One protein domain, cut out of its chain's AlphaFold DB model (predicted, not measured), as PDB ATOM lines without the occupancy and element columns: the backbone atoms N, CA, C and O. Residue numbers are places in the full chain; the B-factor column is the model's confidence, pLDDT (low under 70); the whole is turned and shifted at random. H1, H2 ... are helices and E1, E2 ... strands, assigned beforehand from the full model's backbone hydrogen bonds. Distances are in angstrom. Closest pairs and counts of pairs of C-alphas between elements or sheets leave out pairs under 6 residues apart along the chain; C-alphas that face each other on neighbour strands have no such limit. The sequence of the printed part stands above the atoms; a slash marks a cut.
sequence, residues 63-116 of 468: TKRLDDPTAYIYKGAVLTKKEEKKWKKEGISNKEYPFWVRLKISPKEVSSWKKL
ATOM      1  N   THR A  63      10.968 -39.654 -21.436       44.59
ATOM      2  CA  THR A  63      11.151 -41.072 -21.120       44.59
ATOM      3  C   THR A  63      10.926 -41.238 -19.615       44.59
ATOM      4  O   THR A  63      11.758 -40.827 -18.803       44.59
ATOM      5  N   LYS A  64       9.747 -41.743 -19.236       51.75
ATOM      6  CA  LYS A  64       9.447 -42.148 -17.858       51.75
ATOM      7  C   LYS A  64      10.323 -43.345 -17.486       51.75
ATOM      8  O   LYS A  64      10.582 -44.199 -18.336       51.75
ATOM      9  N   ARG A  65      10.774 -43.404 -16.234       42.28
ATOM     10  CA  ARG A  65      11.388 -44.616 -15.673       42.28
ATOM     11  C   ARG A  65      10.331 -45.723 -15.548       42.28
ATOM     12  O   ARG A  65       9.164 -45.425 -15.309       42.28
ATOM     13  N   LEU A  66      10.735 -46.983 -15.739       44.56
ATOM     14  CA  LEU A  66       9.845 -48.145 -15.560       44.56
ATOM     15  C   LEU A  66       9.592 -48.451 -14.071       44.56
ATOM     16  O   LEU A  66       8.578 -49.043 -13.731       44.56
ATOM     17  N   ASP A  67      10.524 -48.045 -13.214       52.25
ATOM     18  CA  ASP A  67      10.609 -48.294 -11.773       52.25
ATOM     19  C   ASP A  67       9.960 -47.192 -10.913       52.25
ATOM     20  O   ASP A  67       9.544 -47.455  -9.791       52.25
ATOM     21  N   ASP A  68       9.808 -45.978 -11.452       50.12
ATOM     22  CA  ASP A  68       9.003 -44.904 -10.856       50.12
ATOM     23  C   ASP A  68       8.251 -44.147 -11.972       50.12
ATOM     24  O   ASP A  68       8.851 -43.335 -12.690       50.12
ATOM     25  N   PRO A  69       6.930 -44.365 -12.128       54.97
ATOM     26  CA  PRO A  69       6.127 -43.740 -13.180       54.97
ATOM     27  C   PRO A  69       5.956 -42.218 -13.010       54.97
ATOM     28  O   PRO A  69       5.401 -41.554 -13.901       54.97
ATOM     29  N   THR A  70       6.415 -41.653 -11.885       55.03
ATOM     30  CA  THR A  70       6.415 -40.213 -11.596       55.03
ATOM     31  C   THR A  70       7.753 -39.523 -11.878       55.03
ATOM     32  O   THR A  70       7.796 -38.286 -11.868       55.03
ATOM     33  N   ALA A  71       8.810 -40.287 -12.176       54.28
ATOM     34  CA  ALA A  71      10.148 -39.786 -12.458       54.28
ATOM     35  C   ALA A  71      10.444 -39.707 -13.967       54.28
ATOM     36  O   ALA A  71      10.174 -40.627 -14.744       54.28
ATOM     37  N   TYR A  72      11.046 -38.593 -14.384       62.38
ATOM     38  CA  TYR A  72      11.439 -38.318 -15.764       62.38
ATOM     39  C   TYR A  72      12.952 -38.184 -15.875       62.38
ATOM     40  O   TYR A  72      13.576 -37.512 -15.055       62.38
ATOM     41  N   ILE A  73      13.546 -38.760 -16.920       57.47
ATOM     42  CA  ILE A  73      14.973 -38.579 -17.200       57.47
ATOM     43  C   ILE A  73      15.148 -37.431 -18.197       57.47
ATOM     44  O   ILE A  73      14.743 -37.534 -19.354       57.47
ATOM     45  N   TYR A  74      15.803 -36.350 -17.772       55.78
ATOM     46  CA  TYR A  74      16.228 -35.256 -18.646       55.78
ATOM     47  C   TYR A  74      17.748 -35.201 -18.723       55.78
ATOM     48  O   TYR A  74      18.409 -34.864 -17.744       55.78
ATOM     49  N   LYS A  75      18.311 -35.501 -19.904       57.62
ATOM     50  CA  LYS A  75      19.763 -35.428 -20.175       57.62
ATOM     51  C   LYS A  75      20.621 -36.094 -19.077       57.62
ATOM     52  O   LYS A  75      21.652 -35.554 -18.685       57.62
ATOM     53  N   GLY A  76      20.175 -37.244 -18.561       56.91
ATOM     54  CA  GLY A  76      20.876 -38.014 -17.526       56.91
ATOM     55  C   GLY A  76      20.561 -37.642 -16.069       56.91
ATOM     56  O   GLY A  76      21.087 -38.297 -15.176       56.91
ATOM     57  N   ALA A  77      19.703 -36.649 -15.807       61.47
ATOM     58  CA  ALA A  77      19.217 -36.318 -14.463       61.47
ATOM     59  C   ALA A  77      17.776 -36.818 -14.260       61.47
ATOM     60  O   ALA A  77      16.933 -36.642 -15.144       61.47
ATOM     61  N   VAL A  78      17.505 -37.441 -13.111       66.44
ATOM     62  CA  VAL A  78      16.188 -37.986 -12.747       66.44
ATOM     63  C   VAL A  78      15.412 -36.930 -11.966       66.44
ATOM     64  O   VAL A  78      15.871 -36.496 -10.917       66.44
ATOM     65  N   LEU A  79      14.247 -36.531 -12.476       71.25
ATOM     66  CA  LEU A  79      13.374 -35.528 -11.875       71.25
ATOM     67  C   LEU A  79      12.015 -36.145 -11.544       71.25
ATOM     68  O   LEU A  79      11.272 -36.524 -12.452       71.25
ATOM     69  N   THR A  80      11.656 -36.198 -10.265       75.31
ATOM     70  CA  THR A  80      10.288 -36.556  -9.851       75.31
ATOM     71  C   THR A  80       9.320 -35.388 -10.077       75.31
ATOM     72  O   THR A  80       9.715 -34.221 -10.026       75.31
ATOM     73  N   LYS A  81       8.014 -35.653 -10.242       73.50
ATOM     74  CA  LYS A  81       6.984 -34.586 -10.300       73.50
ATOM     75  C   LYS A  81       7.029 -33.632  -9.092       73.50
ATOM     76  O   LYS A  81       6.748 -32.441  -9.228       73.50
ATOM     77  N   LYS A  82       7.354 -34.151  -7.901       78.06
ATOM     78  CA  LYS A  82       7.438 -33.365  -6.658       78.06
ATOM     79  C   LYS A  82       8.639 -32.421  -6.679       78.06
ATOM     80  O   LYS A  82       8.517 -31.267  -6.274       78.06
ATOM     81  N   GLU A  83       9.782 -32.881  -7.177       75.19
ATOM     82  CA  GLU A  83      10.956 -32.031  -7.382       75.19
ATOM     83  C   GLU A  83      10.722 -31.024  -8.501       75.19
ATOM     84  O   GLU A  83      11.032 -29.852  -8.318       75.19
ATOM     85  N   GLU A  84      10.108 -31.428  -9.615       77.44
ATOM     86  CA  GLU A  84       9.771 -30.524 -10.718       77.44
ATOM     87  C   GLU A  84       8.969 -29.315 -10.225       77.44
ATOM     88  O   GLU A  84       9.292 -28.181 -10.577       77.44
ATOM     89  N   LYS A  85       7.980 -29.530  -9.344       82.25
ATOM     90  CA  LYS A  85       7.238 -28.434  -8.703       82.25
ATOM     91  C   LYS A  85       8.150 -27.497  -7.903       82.25
ATOM     92  O   LYS A  85       7.974 -26.286  -7.991       82.25
ATOM     93  N   LYS A  86       9.132 -28.023  -7.161       84.25
ATOM     94  CA  LYS A  86      10.097 -27.201  -6.402       84.25
ATOM     95  C   LYS A  86      10.968 -26.350  -7.329       84.25
ATOM     96  O   LYS A  86      11.156 -25.173  -7.061       84.25
ATOM     97  N   TRP A  87      11.468 -26.923  -8.422       83.94
ATOM     98  CA  TRP A  87      12.296 -26.207  -9.398       83.94
ATOM     99  C   TRP A  87      11.493 -25.161 -10.184       83.94
ATOM    100  O   TRP A  87      11.950 -24.032 -10.350       83.94
ATOM    101  N   LYS A  88      10.264 -25.492 -10.597       84.06
ATOM    102  CA  LYS A  88       9.358 -24.551 -11.272       84.06
ATOM    103  C   LYS A  88       8.936 -23.388 -10.381       84.06
ATOM    104  O   LYS A  88       8.865 -22.271 -10.881       84.06
ATOM    105  N   LYS A  89       8.705 -23.625  -9.083       86.81
ATOM    106  CA  LYS A  89       8.377 -22.565  -8.113       86.81
ATOM    107  C   LYS A  89       9.477 -21.498  -8.027       86.81
ATOM    108  O   LYS A  89       9.174 -20.334  -7.825       86.81
ATOM    109  N   GLU A  90      10.728 -21.890  -8.251       83.75
ATOM    110  CA  GLU A  90      11.889 -20.989  -8.285       83.75
ATOM    111  C   GLU A  90      12.201 -20.462  -9.705       83.75
ATOM    112  O   GLU A  90      13.291 -19.951  -9.963       83.75
ATOM    113  N   GLY A  91      11.281 -20.624 -10.667       81.88
ATOM    114  CA  GLY A  91      11.454 -20.144 -12.042       81.88
ATOM    115  C   GLY A  91      12.529 -20.897 -12.838       81.88
ATOM    116  O   GLY A  91      13.201 -20.320 -13.698       81.88
ATOM    117  N   ILE A  92      12.761 -22.179 -12.538       82.81
ATOM    118  CA  ILE A  92      13.790 -22.991 -13.203       82.81
ATOM    119  C   ILE A  92      13.117 -23.959 -14.167       82.81
ATOM    120  O   ILE A  92      12.340 -24.831 -13.774       82.81
ATOM    121  N   SER A  93      13.426 -23.807 -15.456       79.94
ATOM    122  CA  SER A  93      12.847 -24.664 -16.489       79.94
ATOM    123  C   SER A  93      13.495 -26.050 -16.508       79.94
ATOM    124  O   SER A  93      14.663 -26.232 -16.148       79.94
ATOM    125  N   ASN A  94      12.767 -27.028 -17.050       74.00
ATOM    126  CA  ASN A  94      13.262 -28.399 -17.225       74.00
ATOM    127  C   ASN A  94      14.529 -28.465 -18.103       74.00
ATOM    128  O   ASN A  94      15.307 -29.410 -17.992       74.00
ATOM    129  N   LYS A  95      14.778 -27.455 -18.955       75.94
ATOM    130  CA  LYS A  95      16.013 -27.348 -19.752       75.94
ATOM    131  C   LYS A  95      17.224 -26.934 -18.909       75.94
ATOM    132  O   LYS A  95      18.345 -27.311 -19.239       75.94
ATOM    133  N   GLU A  96      17.014 -26.155 -17.849       77.38
ATOM    134  CA  GLU A  96      18.079 -25.664 -16.967       77.38
ATOM    135  C   GLU A  96      18.380 -26.617 -15.814       77.38
ATOM    136  O   GLU A  96      19.517 -26.682 -15.355       77.38
ATOM    137  N   TYR A  97      17.374 -27.371 -15.371       80.56
ATOM    138  CA  TYR A  97      17.463 -28.298 -14.246       80.56
ATOM    139  C   TYR A  97      18.719 -29.202 -14.254       80.56
ATOM    140  O   TYR A  97      19.439 -29.200 -13.251       80.56
ATOM    141  N   PRO A  98      19.076 -29.903 -15.356       80.38
ATOM    142  CA  PRO A  98      20.217 -30.822 -15.345       80.38
ATOM    143  C   PRO A  98      21.553 -30.135 -15.035       80.38
ATOM    144  O   PRO A  98      22.450 -30.746 -14.458       80.38
ATOM    145  N   PHE A  99      21.695 -28.858 -15.402       83.75
ATOM    146  CA  PHE A  99      22.897 -28.082 -15.117       83.75
ATOM    147  C   PHE A  99      23.050 -27.831 -13.609       83.75
ATOM    148  O   PHE A  99      24.107 -28.097 -13.039       83.75
ATOM    149  N   TRP A 100      21.981 -27.375 -12.957       86.81
ATOM    150  CA  TRP A 100      21.993 -27.027 -11.537       86.81
ATOM    151  C   TRP A 100      22.163 -28.245 -10.626       86.81
ATOM    152  O   TRP A 100      22.915 -28.187  -9.652       86.81
ATOM    153  N   VAL A 101      21.550 -29.375 -10.991       84.44
ATOM    154  CA  VAL A 101      21.736 -30.654 -10.289       84.44
ATOM    155  C   VAL A 101      23.168 -31.150 -10.392       84.44
ATOM    156  O   VAL A 101      23.738 -31.592  -9.396       84.44
ATOM    157  N   ARG A 102      23.788 -31.036 -11.572       83.06
ATOM    158  CA  ARG A 102      25.189 -31.432 -11.763       83.06
ATOM    159  C   ARG A 102      26.139 -30.641 -10.866       83.06
ATOM    160  O   ARG A 102      27.148 -31.178 -10.420       83.06
ATOM    161  N   LEU A 103      25.802 -29.384 -10.589       83.44
ATOM    162  CA  LEU A 103      26.535 -28.522  -9.662       83.44
ATOM    163  C   LEU A 103      26.150 -28.727  -8.187       83.44
ATOM    164  O   LEU A 103      26.663 -28.006  -7.331       83.44
ATOM    165  N   LYS A 104      25.274 -29.696  -7.882       88.00
ATOM    166  CA  LYS A 104      24.763 -29.995  -6.534       88.00
ATOM    167  C   LYS A 104      24.165 -28.758  -5.843       88.00
ATOM    168  O   LYS A 104      24.381 -28.541  -4.655       88.00
ATOM    169  N   ILE A 105      23.439 -27.929  -6.598       88.12
ATOM    170  CA  ILE A 105      22.809 -26.692  -6.106       88.12
ATOM    171  C   ILE A 105      21.330 -26.948  -5.824       88.12
ATOM    172  O   ILE A 105      20.650 -27.583  -6.626       88.12
ATOM    173  N   SER A 106      20.819 -26.444  -4.700       88.81
ATOM    174  CA  SER A 106      19.386 -26.525  -4.382       88.81
ATOM    175  C   SER A 106      18.564 -25.482  -5.165       88.81
ATOM    176  O   SER A 106      19.102 -24.426  -5.496       88.81
ATOM    177  N   PRO A 107      17.254 -25.697  -5.410       86.38
ATOM    178  CA  PRO A 107      16.402 -24.720  -6.102       86.38
ATOM    179  C   PRO A 107      16.469 -23.306  -5.499       86.38
ATOM    180  O   PRO A 107      16.652 -22.328  -6.221       86.38
ATOM    181  N   LYS A 108      16.412 -23.208  -4.162       87.56
ATOM    182  CA  LYS A 108      16.513 -21.937  -3.426       87.56
ATOM    183  C   LYS A 108      17.861 -21.248  -3.650       87.56
ATOM    184  O   LYS A 108      17.941 -20.030  -3.814       87.56
ATOM    185  N   GLU A 109      18.940 -22.028  -3.672       89.94
ATOM    186  CA  GLU A 109      20.273 -21.487  -3.925       89.94
ATOM    187  C   GLU A 109      20.417 -21.026  -5.386       89.94
ATOM    188  O   GLU A 109      21.025 -19.989  -5.637       89.94
ATOM    189  N   VAL A 110      19.804 -21.717  -6.356       89.44
ATOM    190  CA  VAL A 110      19.797 -21.273  -7.761       89.44
ATOM    191  C   VAL A 110      19.124 -19.917  -7.928       89.44
ATOM    192  O   VAL A 110      19.655 -19.077  -8.650       89.44
ATOM    193  N   SER A 111      18.004 -19.670  -7.246       87.88
ATOM    194  CA  SER A 111      17.361 -18.349  -7.241       87.88
ATOM    195  C   SER A 111      18.337 -17.257  -6.771       87.88
ATOM    196  O   SER A 111      18.466 -16.206  -7.400       87.88
ATOM    197  N   SER A 112      19.144 -17.551  -5.748       91.62
ATOM    198  CA  SER A 112      20.194 -16.638  -5.271       91.62
ATOM    199  C   SER A 112      21.315 -16.422  -6.294       91.62
ATOM    200  O   SER A 112      21.789 -15.300  -6.443       91.62
ATOM    201  N   TRP A 113      21.723 -17.464  -7.026       90.81
ATOM    202  CA  TRP A 113      22.693 -17.347  -8.121       90.81
ATOM    203  C   TRP A 113      22.140 -16.547  -9.309       90.81
ATOM    204  O   TRP A 113      22.863 -15.732  -9.875       90.81
ATOM    205  N   LYS A 114      20.859 -16.716  -9.663       88.00
ATOM    206  CA  LYS A 114      20.207 -15.950 -10.740       88.00
ATOM    207  C   LYS A 114      20.123 -14.455 -10.425       88.00
ATOM    208  O   LYS A 114      20.323 -13.646 -11.322       88.00
ATOM    209  N   LYS A 115      19.920 -14.080  -9.156       88.50
ATOM    210  CA  LYS A 115      19.929 -12.673  -8.699       88.50
ATOM    211  C   LYS A 115      21.272 -11.961  -8.877       88.50
ATOM    212  O   LYS A 115      21.337 -10.751  -8.708       88.50
ATOM    213  N   LEU A 116      22.349 -12.693  -9.155       86.50
ATOM    214  CA  LEU A 116      23.645 -12.108  -9.497       86.50
ATOM    215  C   LEU A 116      23.748 -11.745 -10.984       86.50
ATOM    216  O   LEU A 116      24.745 -11.163 -11.393       86.50
TER     217      LEU A 116
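Overview. This is residues 63 to 116 of the 468 residues of an uncharacterized protein of Arcobacter sp (UniProt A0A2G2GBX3). A small two-stranded hairpin and three short helices are strung out as a rod: E1 and E2, with the stretch 63 to 70 before them, make one end, and H3 makes the other. Between these ends H1 runs lengthwise and H2 lies crosswise, and the three helices come near one another without clearly touching. The printed part has 54 residues, with two named strands and three named helices in the order E1, E2, H1, H2, H3; the sheet E1 - E2 is antiparallel and the class is mixed, helices and strands. The whole is compact, with a radius of gyration of the C-alphas of 11.3 A, and spans 39 by 18 by 15 A.

Arrangement. E1, residues 71 to 74, and E2, residues 77 to 80, form an antiparallel hairpin at 149 degrees, with N 72 and O 79 2.8 A apart, within hydrogen-bond range. In H1, residues 81 to 89, H2, residues 97 to 102, and H3, residues 107 to 114, every O i to N i+4 pair is within hydrogen-bond range. The closest C-alphas of E2 and H2 are those of Ala 77 and Pro 98, 5.7 A apart. H1 and H3 are close but not clearly touching, their closest C-alphas those of Trp 87 and Pro 107, 5.5 A apart; they run the same way at a shallow tilt of 32 degrees. H2 is about perpendicular to H1, at 80 degrees. H3 is apart from E1 and E2.

Along the chain. E1 begins at C-alpha 71 (10.148, -39.786, -12.458) and is 9.8 A long; E2 is 10.1 A, H1 12.3 A, H2 8.7 A and H3 10.6 A, ending at C-alpha 114 (20.207, -15.950, -10.740).

Size, cuts and confidence. The C-alphas farthest apart, those of Leu 66 and Leu 116, are 39.1 A apart. The printed part has no cut, and no link is long. Residues 63 to 78 have pLDDT under 70.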